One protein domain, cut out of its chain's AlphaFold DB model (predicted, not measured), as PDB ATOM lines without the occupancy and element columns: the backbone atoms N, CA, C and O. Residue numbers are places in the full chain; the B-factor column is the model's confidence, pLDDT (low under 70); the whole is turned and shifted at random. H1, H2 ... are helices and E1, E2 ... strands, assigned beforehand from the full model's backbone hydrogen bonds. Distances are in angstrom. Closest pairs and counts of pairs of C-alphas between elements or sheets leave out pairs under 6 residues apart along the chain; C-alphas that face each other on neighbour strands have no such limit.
ATOM      1  N   GLY A  49      38.534 -15.522  26.583       55.09
ATOM      2  CA  GLY A  49      37.471 -16.327  27.203       55.09
ATOM      3  C   GLY A  49      37.914 -17.690  27.734       55.09
ATOM      4  O   GLY A  49      37.533 -18.735  27.206       55.09
ATOM      5  N   LEU A  50      38.673 -17.684  28.831       59.00
ATOM      6  CA  LEU A  50      39.018 -18.892  29.581       59.00
ATOM      7  C   LEU A  50      37.793 -19.439  30.335       59.00
ATOM      8  O   LEU A  50      37.357 -18.858  31.324       59.00
ATOM      9  N   PHE A  51      37.278 -20.591  29.898       57.66
ATOM     10  CA  PHE A  51      36.243 -21.353  30.604       57.66
ATOM     11  C   PHE A  51      36.778 -22.739  30.994       57.66
ATOM     12  O   PHE A  51      36.808 -23.671  30.187       57.66
ATOM     13  N   PHE A  52      37.199 -22.887  32.248       69.38
ATOM     14  CA  PHE A  52      37.583 -24.168  32.850       69.38
ATOM     15  C   PHE A  52      36.633 -24.530  34.004       69.38
ATOM     16  O   PHE A  52      36.019 -23.647  34.599       69.38
ATOM     17  N   SER A  53      36.437 -25.828  34.273       67.56
ATOM     18  CA  SER A  53      35.510 -26.283  35.319       67.56
ATOM     19  C   SER A  53      36.088 -26.040  36.714       67.56
ATOM     20  O   SER A  53      37.301 -26.109  36.904       67.56
ATOM     21  N   SER A  54      35.223 -25.795  37.703       72.00
ATOM     22  CA  SER A  54      35.621 -25.655  39.114       72.00
ATOM     23  C   SER A  54      36.410 -26.867  39.621       72.00
ATOM     24  O   SER A  54      37.382 -26.704  40.350       72.00
ATOM     25  N   GLU A  55      36.071 -28.060  39.130       79.00
ATOM     26  CA  GLU A  55      36.756 -29.339  39.371       79.00
ATOM     27  C   GLU A  55      38.278 -29.286  39.118       79.00
ATOM     28  O   GLU A  55      39.042 -30.014  39.752       79.00
ATOM     29  N   ILE A  56      38.758 -28.440  38.191       83.19
ATOM     30  CA  ILE A  56      40.203 -28.312  37.934       83.19
ATOM     31  C   ILE A  56      40.909 -27.506  39.034       83.19
ATOM     32  O   ILE A  56      42.083 -27.745  39.311       83.19
ATOM     33  N   LEU A  57      40.187 -26.578  39.675       84.88
ATOM     34  CA  LEU A  57      40.683 -25.745  40.770       84.88
ATOM     35  C   LEU A  57      40.703 -26.500  42.103       84.88
ATOM     36  O   LEU A  57      41.539 -26.192  42.943       84.88
ATOM     37  N   GLU A  58      39.871 -27.530  42.278       87.00
ATOM     38  CA  GLU A  58      39.891 -28.414  43.460       87.00
ATOM     39  C   GLU A  58      41.229 -29.161  43.632       87.00
ATOM     40  O   GLU A  58      41.561 -29.625  44.723       87.00
ATOM     41  N   LYS A  59      42.040 -29.241  42.567       90.19
ATOM     42  CA  LYS A  59      43.412 -29.773  42.601       90.19
ATOM     43  C   LYS A  59      44.422 -28.798  43.235       90.19
ATOM     44  O   LYS A  59      45.532 -29.214  43.571       90.19
ATOM     45  N   ILE A  60      44.071 -27.514  43.369       91.81
ATOM     46  CA  ILE A  60      44.919 -26.457  43.934       91.81
ATOM     47  C   ILE A  60      44.695 -26.368  45.447       91.81
ATOM     48  O   ILE A  60      43.570 -26.267  45.931       91.81
ATOM     49  N   GLU A  61      45.782 -26.341  46.217       92.00
ATOM     50  CA  GLU A  61      45.721 -26.195  47.671       92.00
ATOM     51  C   GLU A  61      45.508 -24.714  48.052       92.00
ATOM     52  O   GLU A  61      46.458 -23.964  48.280       92.00
ATOM     53  N   PHE A  62      44.237 -24.290  48.084       91.81
ATOM     54  CA  PHE A  62      43.811 -22.964  48.545       91.81
ATOM     55  C   PHE A  62      43.088 -23.077  49.896       91.81
ATOM     56  O   PHE A  62      41.941 -23.521  49.983       91.81
ATOM     57  N   THR A  63      43.750 -22.686  50.982       90.06
ATOM     58  CA  THR A  63      43.293 -22.896  52.369       90.06
ATOM     59  C   THR A  63      42.569 -21.672  52.943       90.06
ATOM     60  O   THR A  63      42.565 -20.600  52.343       90.06
ATOM     61  N   ASN A  64      41.847 -21.840  54.055       87.69
ATOM     62  CA  ASN A  64      41.262 -20.736  54.825       87.69
ATOM     63  C   ASN A  64      42.008 -20.646  56.163       87.69
ATOM     64  O   ASN A  64      42.092 -21.657  56.860       87.69
ATOM     65  N   GLN A  65      42.549 -19.478  56.499       84.56
ATOM     66  CA  GLN A  65      43.165 -19.183  57.795       84.56
ATOM     67  C   GLN A  65      42.338 -18.105  58.520       84.56
ATOM     68  O   GLN A  65      41.306 -17.669  58.015       84.56
ATOM     69  N   ALA A  66      42.737 -17.710  59.732       79.06
ATOM     70  CA  ALA A  66      41.897 -16.881  60.605       79.06
ATOM     71  C   ALA A  66      41.632 -15.454  60.076       79.06
ATOM     72  O   ALA A  66      40.588 -14.883  60.375       79.06
ATOM     73  N   ASP A  67      42.563 -14.883  59.308       86.50
ATOM     74  CA  ASP A  67      42.513 -13.508  58.790       86.50
ATOM     75  C   ASP A  67      42.771 -13.400  57.271       86.50
ATOM     76  O   ASP A  67      42.673 -12.309  56.702       86.50
ATOM     77  N   HIS A  68      43.094 -14.515  56.606       88.94
ATOM     78  CA  HIS A  68      43.451 -14.564  55.186       88.94
ATOM     79  C   HIS A  68      43.213 -15.950  54.561       88.94
ATOM     80  O   HIS A  68      43.059 -16.961  55.249       88.94
ATOM     81  N   TRP A  69      43.241 -16.019  53.231       91.12
ATOM     82  CA  TRP A  69      43.321 -17.269  52.470       91.12
ATOM     83  C   TRP A  69      44.744 -17.468  51.949       91.12
ATOM     84  O   TRP A  69      45.309 -16.538  51.374       91.12
ATOM     85  N   SER A  70      45.320 -18.662  52.115       92.62
ATOM     86  CA  SER A  70      46.648 -18.990  51.575       92.62
ATOM     87  C   SER A  70      46.530 -19.901  50.353       92.62
ATOM     88  O   SER A  70      45.969 -21.000  50.434       92.62
ATOM     89  N   LEU A  71      47.054 -19.423  49.222       94.19
ATOM     90  CA  LEU A  71      47.206 -20.139  47.957       94.19
ATOM     91  C   LEU A  71      48.634 -20.657  47.823       94.19
ATOM     92  O   LEU A  71      49.575 -19.876  47.687       94.19
ATOM     93  N   LYS A  72      48.786 -21.975  47.787       94.44
ATOM     94  CA  LYS A  72      50.080 -22.642  47.678       94.44
ATOM     95  C   LYS A  72      50.546 -22.745  46.225       94.44
ATOM     96  O   LYS A  72      49.868 -23.335  45.384       94.44
ATOM     97  N   ILE A  73      51.732 -22.217  45.939       94.56
ATOM     98  CA  ILE A  73      52.374 -22.242  44.618       94.56
ATOM     99  C   ILE A  73      53.357 -23.423  44.561       94.56
ATOM    100  O   ILE A  73      54.571 -23.263  44.441       94.56
ATOM    101  N   ASP A  74      52.811 -24.635  44.693       92.69
ATOM    102  CA  ASP A  74      53.561 -25.886  44.539       92.69
ATOM    103  C   ASP A  74      53.356 -26.521  43.151       92.69
ATOM    104  O   ASP A  74      52.712 -25.958  42.262       92.69
ATOM    105  N   ARG A  75      53.918 -27.718  42.954       93.56
ATOM    106  CA  ARG A  75      53.824 -28.463  41.694       93.56
ATOM    107  C   ARG A  75      52.384 -28.625  41.181       93.56
ATOM    108  O   ARG A  75      52.185 -28.538  39.974       93.56
ATOM    109  N   ARG A  76      51.385 -28.799  42.055       94.38
ATOM    110  CA  ARG A  76      49.974 -28.933  41.648       94.38
ATOM    111  C   ARG A  76      49.461 -27.661  40.981       94.38
ATOM    112  O   ARG A  76      48.708 -27.753  40.019       94.38
ATOM    113  N   PHE A  77      49.891 -26.487  41.449       94.50
ATOM    114  CA  PHE A  77      49.543 -25.215  40.820       94.50
ATOM    115  C   PHE A  77      50.102 -25.144  39.390       94.50
ATOM    116  O   PHE A  77      49.362 -24.860  38.449       94.50
ATOM    117  N   TYR A  78      51.385 -25.476  39.201       95.31
ATOM    118  CA  TYR A  78      52.008 -25.502  37.871       95.31
ATOM    119  C   TYR A  78      51.391 -26.562  36.942       95.31
ATOM    120  O   TYR A  78      51.146 -26.270  35.768       95.31
ATOM    121  N   ASP A  79      51.085 -27.756  37.461       94.81
ATOM    122  CA  ASP A  79      50.412 -28.829  36.718       94.81
ATOM    123  C   ASP A  79      48.997 -28.381  36.269       94.81
ATOM    124  O   ASP A  79      48.645 -28.566  35.103       94.81
ATOM    125  N   VAL A  80      48.213 -27.705  37.125       94.25
ATOM    126  CA  VAL A  80      46.867 -27.184  36.785       94.25
ATOM    127  C   VAL A  80      46.915 -26.060  35.749       94.25
ATOM    128  O   VAL A  80      46.146 -26.088  34.786       94.25
ATOM    129  N   ILE A  81      47.824 -25.087  35.886       93.56
ATOM    130  CA  ILE A  81      48.002 -24.033  34.870       93.56
ATOM    131  C   ILE A  81      48.381 -24.659  33.518       93.56
ATOM    132  O   ILE A  81      47.842 -24.269  32.478       93.56
ATOM    133  N   SER A  82      49.249 -25.673  33.529       93.94
ATOM    134  CA  SER A  82      49.643 -26.416  32.329       93.94
ATOM    135  C   SER A  82      48.474 -27.196  31.715       93.94
ATOM    136  O   SER A  82      48.326 -27.209  30.494       93.94
ATOM    137  N   GLU A  83      47.605 -27.798  32.532       92.69
ATOM    138  CA  GLU A  83      46.396 -28.502  32.087       92.69
ATOM    139  C   GLU A  83      45.372 -27.545  31.451       92.69
ATOM    140  O   GLU A  83      44.828 -27.854  30.389       92.69
ATOM    141  N   ILE A  84      45.161 -26.352  32.026       91.25
ATOM    142  CA  ILE A  84      44.280 -25.309  31.466       91.25
ATOM    143  C   ILE A  84      44.800 -24.826  30.101       91.25
ATOM    144  O   ILE A  84      44.035 -24.757  29.136       91.25
ATOM    145  N   VAL A  85      46.103 -24.542  29.998       92.00
ATOM    146  CA  VAL A  85      46.766 -24.138  28.744       92.00
ATOM    147  C   VAL A  85      46.680 -25.248  27.691       92.00
ATOM    148  O   VAL A  85      46.236 -25.022  26.563       92.00
ATOM    149  N   GLN A  86      47.018 -26.485  28.054       92.06
ATOM    150  CA  GLN A  86      46.959 -27.619  27.134       92.06
ATOM    151  C   GLN A  86      45.522 -27.925  26.672       92.06
ATOM    152  O   GLN A  86      45.311 -28.259  25.501       92.06
ATOM    153  N   LYS A  87      44.521 -27.765  27.548       89.75
ATOM    154  CA  LYS A  87      43.102 -27.892  27.191       89.75
ATOM    155  C   LYS A  87      42.696 -26.816  26.181       89.75
ATOM    156  O   LYS A  87      42.218 -27.169  25.102       89.75
ATOM    157  N   SER A  88      42.957 -25.541  26.479       87.06
ATOM    158  CA  SER A  88      42.656 -24.401  25.597       87.06
ATOM    159  C   SER A  88      43.278 -24.567  24.203       87.06
ATOM    160  O   SER A  88      42.584 -24.427  23.192       87.06
ATOM    161  N   ALA A  89      44.547 -24.985  24.133       90.56
ATOM    162  CA  ALA A  89      45.221 -25.303  22.875       90.56
ATOM    163  C   ALA A  89      44.543 -26.442  22.089       90.56
ATOM    164  O   ALA A  89      44.404 -26.352  20.869       90.56
ATOM    165  N   SER A  90      44.086 -27.500  22.768       90.00
ATOM    166  CA  SER A  90      43.401 -28.626  22.114       90.00
ATOM    167  C   SER A  90      42.006 -28.260  21.578       90.00
ATOM    168  O   SER A  90      41.584 -28.761  20.531       90.00
ATOM    169  N   GLU A  91      41.314 -27.334  22.248       87.19
ATOM    170  CA  GLU A  91      40.017 -26.805  21.822       87.19
ATOM    171  C   GLU A  91      40.103 -25.833  20.637       87.19
ATOM    172  O   GLU A  91      39.075 -25.549  20.018       87.19
ATOM    173  N   PHE A  92      41.289 -25.320  20.293       88.88
ATOM    174  CA  PHE A  92      41.512 -24.483  19.108       88.88
ATOM    175  C   PHE A  92      41.557 -25.336  17.823       88.88
ATOM    176  O   PHE A  92      42.531 -25.366  17.074       88.88
ATOM    177  N   SER A  93      40.482 -26.087  17.583       87.12
ATOM    178  CA  SER A  93      40.336 -27.057  16.495       87.12
ATOM    179  C   SER A  93      38.920 -27.011  15.890       87.12
ATOM    180  O   SER A  93      38.061 -26.240  16.328       87.12
ATOM    181  N   GLY A  94      38.677 -27.783  14.823       83.12
ATOM    182  CA  GLY A  94      37.365 -27.866  14.167       83.12
ATOM    183  C   GLY A  94      36.807 -26.501  13.743       83.12
ATOM    184  O   GLY A  94      37.491 -25.727  13.076       83.12
ATOM    185  N   ILE A  95      35.569 -26.193  14.149       78.19
ATOM    186  CA  ILE A  95      34.841 -24.978  13.741       78.19
ATOM    187  C   ILE A  95      35.564 -23.687  14.171       78.19
ATOM    188  O   ILE A  95      35.617 -22.745  13.377       78.19
ATOM    189  N   LYS A  96      36.182 -23.639  15.369       83.19
ATOM    190  CA  LYS A  96      36.968 -22.464  15.813       83.19
ATOM    191  C   LYS A  96      38.093 -22.173  14.808       83.19
ATOM    192  O   LYS A  96      38.247 -21.045  14.344       83.19
ATOM    193  N   LEU A  97      38.826 -23.216  14.419       85.50
ATOM    194  CA  LEU A  97      39.979 -23.133  13.519       85.50
ATOM    195  C   LEU A  97      39.583 -22.870  12.054       85.50
ATOM    196  O   LEU A  97      40.237 -22.085  11.370       85.50
ATOM    197  N   GLN A  98      38.481 -23.470  11.589       84.38
ATOM    198  CA  GLN A  98      37.889 -23.189  10.275       84.38
ATOM    199  C   GLN A  98      37.460 -21.720  10.156       84.38
ATOM    200  O   GLN A  98      37.758 -21.086   9.147       84.38
ATOM    201  N   SER A  99      36.814 -21.161  11.188       82.50
ATOM    202  CA  SER A  99      36.430 -19.744  11.225       82.50
ATOM    203  C   SER A  99      37.658 -18.832  11.263       82.50
ATOM    204  O   SER A  99      37.732 -17.881  10.489       82.50
ATOM    205  N   PHE A 100      38.651 -19.150  12.100       88.62
ATOM    206  CA  PHE A 100      39.893 -18.385  12.228       88.62
ATOM    207  C   PHE A 100      40.666 -18.263  10.901       88.62
ATOM    208  O   PHE A 100      41.150 -17.183  10.563       88.62
ATOM    209  N   PHE A 101      40.752 -19.345  10.120       88.69
ATOM    210  CA  PHE A 101      41.388 -19.341   8.795       88.69
ATOM    211  C   PHE A 101      40.447 -18.987   7.629       88.69
ATOM    212  O   PHE A 101      40.918 -18.872   6.499       88.69
ATOM    213  N   GLN A 102      39.144 -18.821   7.877       86.56
ATOM    214  CA  GLN A 102      38.092 -18.724   6.852       86.56
ATOM    215  C   GLN A 102      38.111 -19.890   5.837       86.56
ATOM    216  O   GLN A 102      37.864 -19.702   4.644       86.56
ATOM    217  N   ASP A 103      38.385 -21.116   6.306       84.00
ATOM    218  CA  ASP A 103      38.358 -22.332   5.481       84.00
ATOM    219  C   ASP A 103      36.918 -22.710   5.101       84.00
ATOM    220  O   ASP A 103      36.255 -23.517   5.754       84.00
ATOM    221  N   SER A 104      36.449 -22.146   3.988       79.62
ATOM    222  CA  SER A 104      35.137 -22.428   3.397       79.62
ATOM    223  C   SER A 104      34.960 -23.871   2.908       79.62
ATOM    224  O   SER A 104      33.833 -24.271   2.619       79.62
ATOM    225  N   SER A 105      36.035 -24.666   2.821       84.69
ATOM    226  CA  SER A 105      35.955 -26.095   2.492       84.69
ATOM    227  C   SER A 105      35.722 -26.979   3.721       84.69
ATOM    228  O   SER A 105      35.289 -28.124   3.570       84.69
ATOM    229  N   GLY A 106      36.061 -26.473   4.914       81.25
ATOM    230  CA  GLY A 106      36.118 -27.201   6.183       81.25
ATOM    231  C   GLY A 106      37.210 -28.280   6.279       81.25
ATOM    232  O   GLY A 106      37.342 -28.911   7.329       81.25
ATOM    233  N   LYS A 107      37.972 -28.527   5.206       85.50
ATOM    234  CA  LYS A 107      38.822 -29.718   5.018       85.50
ATOM    235  C   LYS A 107      40.318 -29.460   5.167       85.50
ATOM    236  O   LYS A 107      41.062 -30.423   5.335       85.50
ATOM    237  N   ILE A 108      40.776 -28.210   5.105       86.06
ATOM    238  CA  ILE A 108      42.210 -27.882   5.193       86.06
ATOM    239  C   ILE A 108      42.717 -28.143   6.618       86.06
ATOM    240  O   ILE A 108      43.839 -28.615   6.798       86.06
ATOM    241  N   PHE A 109      41.860 -27.885   7.615       90.88
ATOM    242  CA  PHE A 109      42.205 -27.954   9.037       90.88
ATOM    243  C   PHE A 109      41.398 -28.991   9.846       90.88
ATOM    244  O   PHE A 109      41.519 -29.052  11.068       90.88
ATOM    245  N   GLU A 110      40.602 -29.844   9.183       88.38
ATOM    246  CA  GLU A 110      39.745 -30.882   9.802       88.38
ATOM    247  C   GLU A 110      40.495 -31.758  10.823       88.38
ATOM    248  O   GLU A 110      39.964 -32.113  11.873       88.38
ATOM    249  N   LYS A 111      41.744 -32.118  10.504       92.31
ATOM    250  CA  LYS A 111      42.573 -33.055  11.281       92.31
ATOM    251  C   LYS A 111      43.660 -32.358  12.095       92.31
ATOM    252  O   LYS A 111      44.478 -33.046  12.716       92.31
ATOM    253  N   THR A 112      43.691 -31.027  12.064       95.12
ATOM    254  CA  THR A 112      44.708 -30.232  12.744       95.12
ATOM    255  C   THR A 112      44.523 -30.315  14.257       95.12
ATOM    256  O   THR A 112      43.404 -30.209  14.762       95.12
ATOM    257  N   LYS A 113      45.621 -30.516  14.987       95.31
ATOM    258  CA  LYS A 113      45.647 -30.523  16.455       95.31
ATOM    259  C   LYS A 113      46.848 -29.743  16.967       95.31
ATOM    260  O   LYS A 113      47.895 -29.727  16.319       95.31
ATOM    261  N   PHE A 114      46.701 -29.166  18.153       95.56
ATOM    262  CA  PHE A 114      47.742 -28.389  18.811       95.56
ATOM    263  C   PHE A 114      47.974 -28.860  20.248       95.56
ATOM    264  O   PHE A 114      47.073 -29.393  20.903       95.56
ATOM    265  N   SER A 115      49.188 -28.639  20.739       94.50
ATOM    266  CA  SER A 115      49.542 -28.731  22.155       94.50
ATOM    267  C   SER A 115      50.539 -27.637  22.524       94.50
ATOM    268  O   SER A 115      51.305 -27.177  21.671       94.50
ATOM    269  N   ILE A 116      50.517 -27.203  23.783       94.69
ATOM    270  CA  ILE A 116      51.393 -26.153  24.311       94.69
ATOM    271  C   ILE A 116      52.031 -26.636  25.611       94.69
ATOM    272  O   ILE A 116      51.351 -27.045  26.545       94.69
ATOM    273  N   GLU A 117      53.356 -26.547  25.662       94.38
ATOM    274  CA  GLU A 117      54.181 -26.830  26.832       94.38
ATOM    275  C   GLU A 117      54.652 -25.485  27.406       94.38
ATOM    276  O   GLU A 117      55.596 -24.871  26.899       94.38
ATOM    277  N   ILE A 118      53.953 -24.977  28.421       93.88
ATOM    278  CA  ILE A 118      54.359 -23.788  29.184       93.88
ATOM    279  C   ILE A 118      55.402 -24.191  30.242       93.88
ATOM    280  O   ILE A 118      55.312 -25.285  30.795       93.88
ATOM    281  N   SER A 119      56.422 -23.363  30.502       92.75
ATOM    282  CA  SER A 119      57.389 -23.656  31.573       92.75
ATOM    283  C   SER A 119      56.923 -23.092  32.914       92.75
ATOM    284  O   SER A 119      56.197 -22.098  32.961       92.75
ATOM    285  N   GLU A 120      57.403 -23.661  34.023       93.50
ATOM    286  CA  GLU A 120      57.176 -23.064  35.345       93.50
ATOM    287  C   GLU A 120      57.653 -21.605  35.413       93.50
ATOM    288  O   GLU A 120      57.067 -20.808  36.133       93.50
ATOM    289  N   ASP A 121      58.699 -21.240  34.670       91.44
ATOM    290  CA  ASP A 121      59.273 -19.893  34.707       91.44
ATOM    291  C   ASP A 121      58.469 -18.889  33.863       91.44
ATOM    292  O   ASP A 121      58.361 -17.723  34.252       91.44
ATOM    293  N   ASP A 122      57.815 -19.338  32.778       91.44
ATOM    294  CA  ASP A 122      56.757 -18.568  32.107       91.44
ATOM    295  C   ASP A 122      55.611 -18.281  33.118       91.44
ATOM    296  O   ASP A 122      55.150 -17.141  33.218       91.44
ATOM    297  N   ILE A 123      55.215 -19.277  33.931       94.44
ATOM    298  CA  ILE A 123      54.143 -19.167  34.948       94.44
ATOM    299  C   ILE A 123      54.551 -18.267  36.128       94.44
ATOM    300  O   ILE A 123      53.790 -17.374  36.499       94.44
ATOM    301  N   LYS A 124      55.752 -18.434  36.701       93.38
ATOM    302  CA  LYS A 124      56.298 -17.566  37.768       93.38
ATOM    303  C   LYS A 124      56.317 -16.111  37.303       93.38
ATOM    304  O   LYS A 124      55.820 -15.230  37.998       93.38
ATOM    305  N   THR A 125      56.787 -15.873  36.077       91.81
ATOM    306  CA  THR A 125      56.792 -14.541  35.450       91.81
ATOM    307  C   THR A 125      55.377 -13.978  35.265       91.81
ATOM    308  O   THR A 125      55.183 -12.766  35.348       91.81
ATOM    309  N   ALA A 126      54.369 -14.820  35.023       92.06
ATOM    310  CA  ALA A 126      52.973 -14.391  34.971       92.06
ATOM    311  C   ALA A 126      52.396 -14.065  36.359       92.06
ATOM    312  O   ALA A 126      51.692 -13.065  36.484       92.06
ATOM    313  N   ILE A 127      52.746 -14.827  37.403       92.44
ATOM    314  CA  ILE A 127      52.382 -14.532  38.800       92.44
ATOM    315  C   ILE A 127      52.899 -13.145  39.216       92.44
ATOM    316  O   ILE A 127      52.117 -12.351  39.736       92.44
ATOM    317  N   GLU A 128      54.162 -12.803  38.930       91.06
ATOM    318  CA  GLU A 128      54.695 -11.465  39.257       91.06
ATOM    319  C   GLU A 128      53.907 -10.342  38.561       91.06
ATOM    320  O   GLU A 128      53.607  -9.317  39.172       91.06
ATOM    321  N   LYS A 129      53.526 -10.534  37.288       88.56
ATOM    322  CA  LYS A 129      52.711  -9.558  36.541       88.56
ATOM    323  C   LYS A 129      51.309  -9.416  37.129       88.56
ATOM    324  O   LYS A 129      50.824  -8.292  37.224       88.56
ATOM    325  N   VAL A 130      50.673 -10.525  37.523       87.44
ATOM    326  CA  VAL A 130      49.365 -10.518  38.195       87.44
ATOM    327  C   VAL A 130      49.457  -9.711  39.486       87.44
ATOM    328  O   VAL A 130      48.691  -8.768  39.652       87.44
ATOM    329  N   LEU A 131      50.429 -10.015  40.353       86.56
ATOM    330  CA  LEU A 131      50.638  -9.308  41.621       86.56
ATOM    331  C   LEU A 131      50.929  -7.813  41.406       86.56
ATOM    332  O   LEU A 131      50.301  -6.970  42.046       86.56
ATOM    333  N   ALA A 132      51.814  -7.462  40.469       84.94
ATOM    334  CA  ALA A 132      52.131  -6.069  40.152       84.94
ATOM    335  C   ALA A 132      50.911  -5.295  39.620       84.94
ATOM    336  O   ALA A 132      50.624  -4.197  40.097       84.94
ATOM    337  N   HIS A 133      50.155  -5.881  38.685       81.06
ATOM    338  CA  HIS A 133      48.938  -5.280  38.134       81.06
ATOM    339  C   HIS A 133      47.858  -5.090  39.208       81.06
ATOM    340  O   HIS A 133      47.239  -4.032  39.291       81.06
ATOM    341  N   ILE A 134      47.678  -6.083  40.080       75.12
ATOM    342  CA  ILE A 134      46.778  -6.044  41.239       75.12
ATOM    343  C   ILE A 134      47.138  -4.906  42.212       75.12
ATOM    344  O   ILE A 134      46.251  -4.207  42.706       75.12
ATOM    345  N   ILE A 135      48.431  -4.688  42.469       69.75
ATOM    346  CA  ILE A 135      48.928  -3.629  43.364       69.75
ATOM    347  C   ILE A 135      48.766  -2.233  42.739       69.75
ATOM    348  O   ILE A 135      48.418  -1.286  43.450       69.75
ATOM    349  N   GLU A 136      49.005  -2.100  41.433       66.88
ATOM    350  CA  GLU A 136      48.854  -0.847  40.680       66.88
ATOM    351  C   GLU A 136      47.371  -0.449  40.538       66.88
ATOM    352  O   GLU A 136      46.996   0.692  40.814       66.88
ATOM    353  N   TYR A 137      46.499  -1.403  40.204       59.47
ATOM    354  CA  TYR A 137      45.074  -1.186  39.937       59.47
ATOM    355  C   TYR A 137      44.183  -1.535  41.141       59.47
ATOM    356  O   TYR A 137      43.182  -2.233  40.991       59.47
ATOM    357  N   ARG A 138      44.485  -0.993  42.334       55.19
ATOM    358  CA  ARG A 138      43.783  -1.272  43.618       55.19
ATOM    359  C   ARG A 138      42.240  -1.262  43.594       55.19
ATOM    360  O   ARG A 138      41.620  -1.802  44.503       55.19
ATOM    361  N   GLN A 139      41.605  -0.639  42.602       51.22
ATOM    362  CA  GLN A 139      40.150  -0.681  42.436       51.22
ATOM    363  C   GLN A 139      39.615  -2.082  42.080       51.22
ATOM    364  O   GLN A 139      38.495  -2.396  42.476       51.22
ATOM    365  N   SER A 140      40.391  -2.936  41.395       52.84
ATOM    366  CA  SER A 140      39.969  -4.311  41.081       52.84
ATOM    367  C   SER A 140      39.896  -5.172  42.345       52.84
ATOM    368  O   SER A 140      38.871  -5.800  42.602       52.84
ATOM    369  N   LEU A 141      40.932  -5.107  43.188       55.62
ATOM    370  CA  LEU A 141      40.977  -5.718  44.521       55.62
ATOM    371  C   LEU A 141      39.727  -5.402  45.353       55.62
ATOM    372  O   LEU A 141      39.069  -6.318  45.842       55.62
ATOM    373  N   ALA A 142      39.360  -4.121  45.439       52.69
ATOM    374  CA  ALA A 142      38.175  -3.679  46.170       52.69
ATOM    375  C   ALA A 142      36.861  -4.208  45.558       52.69
ATOM    376  O   ALA A 142      35.949  -4.572  46.296       52.69
ATOM    377  N   SER A 143      36.753  -4.324  44.225       57.44
ATOM    378  CA  SER A 143      35.574  -4.950  43.596       57.44
ATOM    379  C   SER A 143      35.453  -6.458  43.861       57.44
ATOM    380  O   SER A 143      34.341  -6.982  43.859       57.44
ATOM    381  N   PHE A 144      36.565  -7.130  44.176       61.47
ATOM    382  CA  PHE A 144      36.603  -8.518  44.652       61.47
ATOM    383  C   PHE A 144      36.715  -8.632  46.184       61.47
ATOM    384  O   PHE A 144      36.990  -9.712  46.700       61.47
ATOM    385  N   GLY A 145      36.503  -7.536  46.925       70.31
ATOM    386  CA  GLY A 145      36.472  -7.532  48.390       70.31
ATOM    387  C   GLY A 145      37.778  -7.971  49.057       70.31
ATOM    388  O   GLY A 145      37.747  -8.406  50.207       70.31
ATOM    389  N   ILE A 146      38.913  -7.875  48.357       78.44
ATOM    390  CA  ILE A 146      40.242  -8.199  48.882       78.44
ATOM    391  C   ILE A 146      40.965  -6.905  49.266       78.44
ATOM    392  O   ILE A 146      41.255  -6.050  48.435       78.44
ATOM    393  N   LYS A 147      41.304  -6.789  50.547       79.69
ATOM    394  CA  LYS A 147      41.998  -5.658  51.173       79.69
ATOM    395  C   LYS A 147      43.478  -5.580  50.790       79.69
ATOM    396  O   LYS A 147      44.050  -4.492  50.705       79.69
ATOM    397  N   LYS A 148      44.126  -6.743  50.649       84.94
ATOM    398  CA  LYS A 148      45.574  -6.901  50.440       84.94
ATOM    399  C   LYS A 148      45.865  -8.267  49.811       84.94
ATOM    400  O   LYS A 148      45.231  -9.251  50.182       84.94
ATOM    401  N   ILE A 149      46.857  -8.319  48.922       86.88
ATOM    402  CA  ILE A 149      47.516  -9.560  48.494       86.88
ATOM    403  C   ILE A 149      49.027  -9.388  48.680       86.88
ATOM    404  O   ILE A 149      49.558  -8.318  48.382       86.88
ATOM    405  N   GLU A 150      49.710 -10.423  49.167       87.19
ATOM    406  CA  GLU A 150      51.178 -10.490  49.232       87.19
ATOM    407  C   GLU A 150      51.688 -11.936  49.110       87.19
ATOM    408  O   GLU A 150      50.894 -12.873  49.055       87.19
ATOM    409  N   ARG A 151      53.012 -12.126  49.066       89.06
ATOM    410  CA  ARG A 151      53.636 -13.445  49.253       89.06
ATOM    411  C   ARG A 151      53.980 -13.688  50.717       89.06
ATOM    412  O   ARG A 151      54.313 -12.750  51.435       89.06
ATOM    413  N   SER A 152      53.988 -14.955  51.113       89.06
ATOM    414  CA  SER A 152      54.610 -15.409  52.357       89.06
ATOM    415  C   SER A 152      56.132 -15.186  52.362       89.06
ATOM    416  O   SER A 152      56.776 -15.182  51.309       89.06
ATOM    417  N   ASP A 153      56.742 -15.101  53.550       80.06
ATOM    418  CA  ASP A 153      58.198 -14.911  53.719       80.06
ATOM    419  C   ASP A 153      59.044 -16.002  53.033       80.06
ATOM    420  O   ASP A 153      60.166 -15.766  52.582       80.06
ATOM    421  N   ASN A 154      58.492 -17.215  52.925       79.69
ATOM    422  CA  ASN A 154      59.114 -18.361  52.260       79.69
ATOM    423  C   ASN A 154      58.819 -18.436  50.744       79.69
ATOM    424  O   ASN A 154      59.193 -19.419  50.111       79.69
ATOM    425  N   ASN A 155      58.168 -17.416  50.166       79.44
ATOM    426  CA  ASN A 155      57.771 -17.247  48.757       79.44
ATOM    427  C   ASN A 155      56.889 -18.348  48.122       79.44
ATOM    428  O   ASN A 155      56.496 -18.210  46.961       79.44
ATOM    429  N   ASN A 156      56.546 -19.407  48.857       87.19
ATOM    430  CA  ASN A 156      55.796 -20.558  48.345       87.19
ATOM    431  C   ASN A 156      54.269 -20.382  48.407       87.19
ATOM    432  O   ASN A 156      53.543 -21.213  47.864       87.19
ATOM    433  N   GLU A 157      53.771 -19.333  49.065       92.88
ATOM    434  CA  GLU A 157      52.342 -19.063  49.229       92.88
ATOM    435  C   GLU A 157      52.005 -17.611  48.857       92.88
ATOM    436  O   GLU A 157      52.829 -16.701  48.991       92.88
ATOM    437  N   ILE A 158      50.776 -17.397  48.387       92.81
ATOM    438  CA  ILE A 158      50.185 -16.081  48.129       92.81
ATOM    439  C   ILE A 158      49.004 -15.910  49.082       92.81
ATOM    440  O   ILE A 158      48.098 -16.744  49.118       92.81
ATOM    441  N   LEU A 159      49.034 -14.836  49.865       92.25
ATOM    442  CA  LEU A 159      48.114 -14.573  50.965       92.25
ATOM    443  C   LEU A 159      47.095 -13.513  50.535       92.25
ATOM    444  O   LEU A 159      47.479 -12.418  50.119       92.25
ATOM    445  N   PHE A 160      45.806 -13.832  50.634       90.19
ATOM    446  CA  PHE A 160      44.684 -12.980  50.234       90.19
ATOM    447  C   PHE A 160      43.900 -12.561  51.480       90.19
ATOM    448  O   PHE A 160      43.267 -13.397  52.121       90.19
ATOM    449  N   TYR A 161      43.911 -11.273  51.819       87.81
ATOM    450  CA  TYR A 161      43.213 -10.737  52.992       87.81
ATOM    451  C   TYR A 161      41.868 -10.128  52.566       87.81
ATOM    452  O   TYR A 161      41.890  -9.091  51.896       87.81
ATOM    453  N   PRO A 162      40.706 -10.702  52.917       84.25
ATOM    454  CA  PRO A 162      39.408 -10.113  52.585       84.25
ATOM    455  C   PRO A 162      39.096  -8.851  53.418       84.25
ATOM    456  O   PRO A 162      39.676  -8.608  54.476       84.25
ATOM    457  N   GLU A 163      38.168  -8.016  52.944       75.50
ATOM    458  CA  GLU A 163      37.690  -6.813  53.653       75.50
ATOM    459  C   GLU A 163      36.633  -7.106  54.736       75.50
ATOM    460  O   GLU A 163      36.336  -6.236  55.558       75.50
ATOM    461  N   LYS A 164      36.057  -8.314  54.745       67.62
ATOM    462  CA  LYS A 164      35.039  -8.792  55.697       67.62
ATOM    463  C   LYS A 164      35.225 -10.283  55.984       67.62
ATOM    464  O   LYS A 164      35.955 -10.963  55.266       67.62
ATOM    465  N   GLU A 165      34.498 -10.793  56.978       59.38
ATOM    466  CA  GLU A 165      34.288 -12.228  57.210       59.38
ATOM    467  C   GLU A 165      33.593 -12.857  55.989       59.38
ATOM    468  O   GLU A 165      32.371 -12.855  55.846       59.38
ATOM    469  N   ALA A 166      34.401 -13.338  55.047       54.50
ATOM    470  CA  ALA A 166      33.956 -13.910  53.785       54.50
ATOM    471  C   ALA A 166      33.612 -15.402  53.950       54.50
ATOM    472  O   ALA A 166      34.236 -16.268  53.340       54.50
ATOM    473  N   GLU A 167      32.605 -15.700  54.778       52.97
ATOM    474  CA  GLU A 167      32.138 -17.071  55.062       52.97
ATOM    475  C   GLU A 167      31.496 -17.778  53.846       52.97
ATOM    476  O   GLU A 167      31.249 -18.983  53.871       52.97
ATOM    477  N   ILE A 168      31.233 -17.047  52.757       58.03
ATOM    478  CA  ILE A 168      30.637 -17.588  51.532       58.03
ATOM    479  C   ILE A 168      31.716 -18.299  50.700       58.03
ATOM    480  O   ILE A 168      32.512 -17.658  50.011       58.03
ATOM    481  N   TYR A 169      31.688 -19.634  50.724       60.47
ATOM    482  CA  TYR A 169      32.598 -20.532  49.995       60.47
ATOM    483  C   TYR A 169      32.775 -20.164  48.508       60.47
ATOM    484  O   TYR A 169      33.897 -20.152  47.998       60.47
ATOM    485  N   ASP A 170      31.690 -19.779  47.828       67.81
ATOM    486  CA  ASP A 170      31.715 -19.377  46.416       67.81
ATOM    487  C   ASP A 170      32.612 -18.158  46.154       67.81
ATOM    488  O   ASP A 170      33.278 -18.095  45.123       67.81
ATOM    489  N   TYR A 171      32.683 -17.207  47.093       76.50
ATOM    490  CA  TYR A 171      33.454 -15.970  46.921       76.50
ATOM    491  C   TYR A 171      34.960 -16.237  46.895       76.50
ATOM    492  O   TYR A 171      35.687 -15.699  46.061       76.50
ATOM    493  N   LYS A 172      35.415 -17.156  47.753       79.81
ATOM    494  CA  LYS A 172      36.787 -17.662  47.740       79.81
ATOM    495  C   LYS A 172      37.118 -18.330  46.402       79.81
ATOM    496  O   LYS A 172      38.169 -18.066  45.823       79.81
ATOM    497  N   ASN A 173      36.210 -19.151  45.879       80.56
ATOM    498  CA  ASN A 173      36.418 -19.834  44.602       80.56
ATOM    499  C   ASN A 173      36.418 -18.867  43.406       80.56
ATOM    500  O   ASN A 173      37.185 -19.086  42.472       80.56
ATOM    501  N   MET A 174      35.643 -17.774  43.450       79.25
ATOM    502  CA  MET A 174      35.725 -16.691  42.458       79.25
ATOM    503  C   MET A 174      37.099 -16.010  42.480       79.25
ATOM    504  O   MET A 174      37.739 -15.909  41.441       79.25
ATOM    505  N   VAL A 175      37.619 -15.644  43.656       83.06
ATOM    506  CA  VAL A 175      38.953 -15.019  43.766       83.06
ATOM    507  C   VAL A 175      40.075 -15.955  43.287       83.06
ATOM    508  O   VAL A 175      41.016 -15.494  42.638       83.06
ATOM    509  N   LEU A 176      39.966 -17.268  43.524       86.19
ATOM    510  CA  LEU A 176      40.891 -18.254  42.947       86.19
ATOM    511  C   LEU A 176      40.763 -18.343  41.418       86.19
ATOM    512  O   LEU A 176      41.779 -18.362  40.724       86.19
ATOM    513  N   LEU A 177      39.533 -18.391  40.899       84.12
ATOM    514  CA  LEU A 177      39.229 -18.432  39.468       84.12
ATOM    515  C   LEU A 177      39.805 -17.210  38.740       84.12
ATOM    516  O   LEU A 177      40.517 -17.382  37.751       84.12
ATOM    517  N   ASP A 178      39.566 -16.003  39.254       81.56
ATOM    518  CA  ASP A 178      40.070 -14.751  38.681       81.56
ATOM    519  C   ASP A 178      41.600 -14.645  38.785       81.56
ATOM    520  O   ASP A 178      42.254 -14.217  37.830       81.56
ATOM    521  N   PHE A 179      42.209 -15.106  39.885       87.69
ATOM    522  CA  PHE A 179      43.671 -15.164  40.000       87.69
ATOM    523  C   PHE A 179      44.288 -16.142  38.988       87.69
ATOM    524  O   PHE A 179      45.251 -15.796  38.302       87.69
ATOM    525  N   VAL A 180      43.725 -17.346  38.841       88.94
ATOM    526  CA  VAL A 180      44.193 -18.368  37.887       88.94
ATOM    527  C   VAL A 180      43.978 -17.917  36.439       88.94
ATOM    528  O   VAL A 180      44.897 -18.029  35.624       88.94
ATOM    529  N   ALA A 181      42.819 -17.339  36.116       85.06
ATOM    530  CA  ALA A 181      42.556 -16.734  34.810       85.06
ATOM    531  C   ALA A 181      43.523 -15.572  34.525       85.06
ATOM    532  O   ALA A 181      44.016 -15.442  33.402       85.06
ATOM    533  N   GLY A 182      43.872 -14.786  35.549       86.00
ATOM    534  CA  GLY A 182      44.942 -13.796  35.512       86.00
ATOM    535  C   GLY A 182      46.297 -14.414  35.164       86.00
ATOM    536  O   GLY A 182      46.919 -13.989  34.193       86.00
ATOM    537  N   VAL A 183      46.752 -15.440  35.890       90.50
ATOM    538  CA  VAL A 183      48.055 -16.099  35.652       90.50
ATOM    539  C   VAL A 183      48.138 -16.685  34.240       90.50
ATOM    540  O   VAL A 183      49.155 -16.507  33.563       90.50
ATOM    541  N   VAL A 184      47.071 -17.313  33.740       89.19
ATOM    542  CA  VAL A 184      47.026 -17.757  32.338       89.19
ATOM    543  C   VAL A 184      47.091 -16.546  31.401       89.19
ATOM    544  O   VAL A 184      47.988 -16.483  30.565       89.19
ATOM    545  N   THR A 185      46.248 -15.526  31.580       84.94
ATOM    546  CA  THR A 185      46.225 -14.335  30.705       84.94
ATOM    547  C   THR A 185      47.575 -13.605  30.662       84.94
ATOM    548  O   THR A 185      48.041 -13.241  29.588       84.94
ATOM    549  N   PHE A 186      48.260 -13.430  31.795       88.12
ATOM    550  CA  PHE A 186      49.571 -12.767  31.865       88.12
ATOM    551  C   PHE A 186      50.750 -13.646  31.397       88.12
ATOM    552  O   PHE A 186      51.859 -13.127  31.192       88.12
ATOM    553  N   SER A 187      50.517 -14.944  31.159       90.00
ATOM    554  CA  SER A 187      51.445 -15.826  30.434       90.00
ATOM    555  C   SER A 187      51.446 -15.542  28.922       90.00
ATOM    556  O   SER A 187      52.480 -15.699  28.271       90.00
ATOM    557  N   PHE A 188      50.328 -15.051  28.368       89.44
ATOM    558  CA  PHE A 188      50.159 -14.725  26.946       89.44
ATOM    559  C   PHE A 188      50.058 -13.205  26.745       89.44
ATOM    560  O   PHE A 188      49.009 -12.588  26.918       89.44
TER     561      PHE A 188
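Overview. This is residues 49 to 188 of the 778 residues of the protein "AAA_15 domain-containing protein" of Microcystis panniformis FACHB-1757 (UniProt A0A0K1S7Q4). An antiparallel sheet of four strands, E1, E2, E5 and E4, closes one end of a body in which H6 and H4 cross steeply, with H6 in the middle. From this body an arm gives the model its length: the later part of H2 leads away from the sheet, H3 lies toward the tip, and E3 runs back beside H2. The printed part has 140 residues, with six named helices and five named strands in the order H1 E1 E2 H2 H3 E3 H4 H5 E4 E5 H6; the class is mixed, helices and strands. It is only just loose, close to compact, with a radius of gyration of the C-alphas of 17.6 A and spans of 58 by 29 by 28 A.

Arrangement. Start at H1, residues 54 to 57, then find E1, residues 62 to 64, and E2, residues 69 to 72, an antiparallel hairpin with N 63 and O 70 2.8 A apart. H2, residues 75 to 91, is close to H1 but not clearly touching; their closest C-alphas, those of Ile 56 and Val 80, are 6.9 A apart. H3, residues 94 to 101, is apart from H2. E3, residues 113 to 117, pairs with no named strand; its closest C-alpha to H2 is that of Ile 116, 5.5 A from that of Gln 86. H4, residues 120 to 136, only just touches H2, with 3 pairs of C-alphas within 8 A, the closest being Tyr 78 and Glu 120 at 6.2 A, about perpendicular at 86 degrees. H5, residues 138 to 143, is on the sheet at a height of 7.3 A, only just over E4, residues 146 to 151, with 3 of its C-alphas falling there. E5, residues 157 to 162, forms an antiparallel hairpin with E4, where N 147 and O 161 are 2.7 A apart, and is antiparallel to E2, where N 69 and O 160 are 2.8 A apart. H6, residues 169 to 187, touches H4 at a steep tilt of 66 degrees, opposite ways, with the C-alphas of Ala 126 and Phe 186 closest at 4.9 A. With residues 180 to 184 alone H6 touches H2, closest at Ile 81 and Val 184, whose C-alphas are 6.8 A apart. H4 and H6 only graze the sheet. Every O i to N i+4 pair is within hydrogen-bond range in H2, H3, H4, H5 and H6; H1 is too short for one.

Along the chain. Find C-alpha 54 at (35.621, -25.655, 39.114), where H1 begins. H2 starts at C-alpha 75, (53.824, -28.463, 41.694), and is 24.3 A long; H4 is also 24.3 A. E3 measures 13.9 A, E4 14.4 A and E5 16.1 A. H6, 27.6 A, ends at C-alpha 187, (51.445, -15.826, 30.434).

Size, cuts and confidence. Look at Ala 66 and Ser 105 for the two C-alphas farthest apart, 59.1 A. The printed part has no cut, and the link from H3 to E3, 11 residues, is long. The pLDDT is under 70 at residues 49 to 53, 135 to 144 and 164 to 170; its mean over the printed part is 83.3.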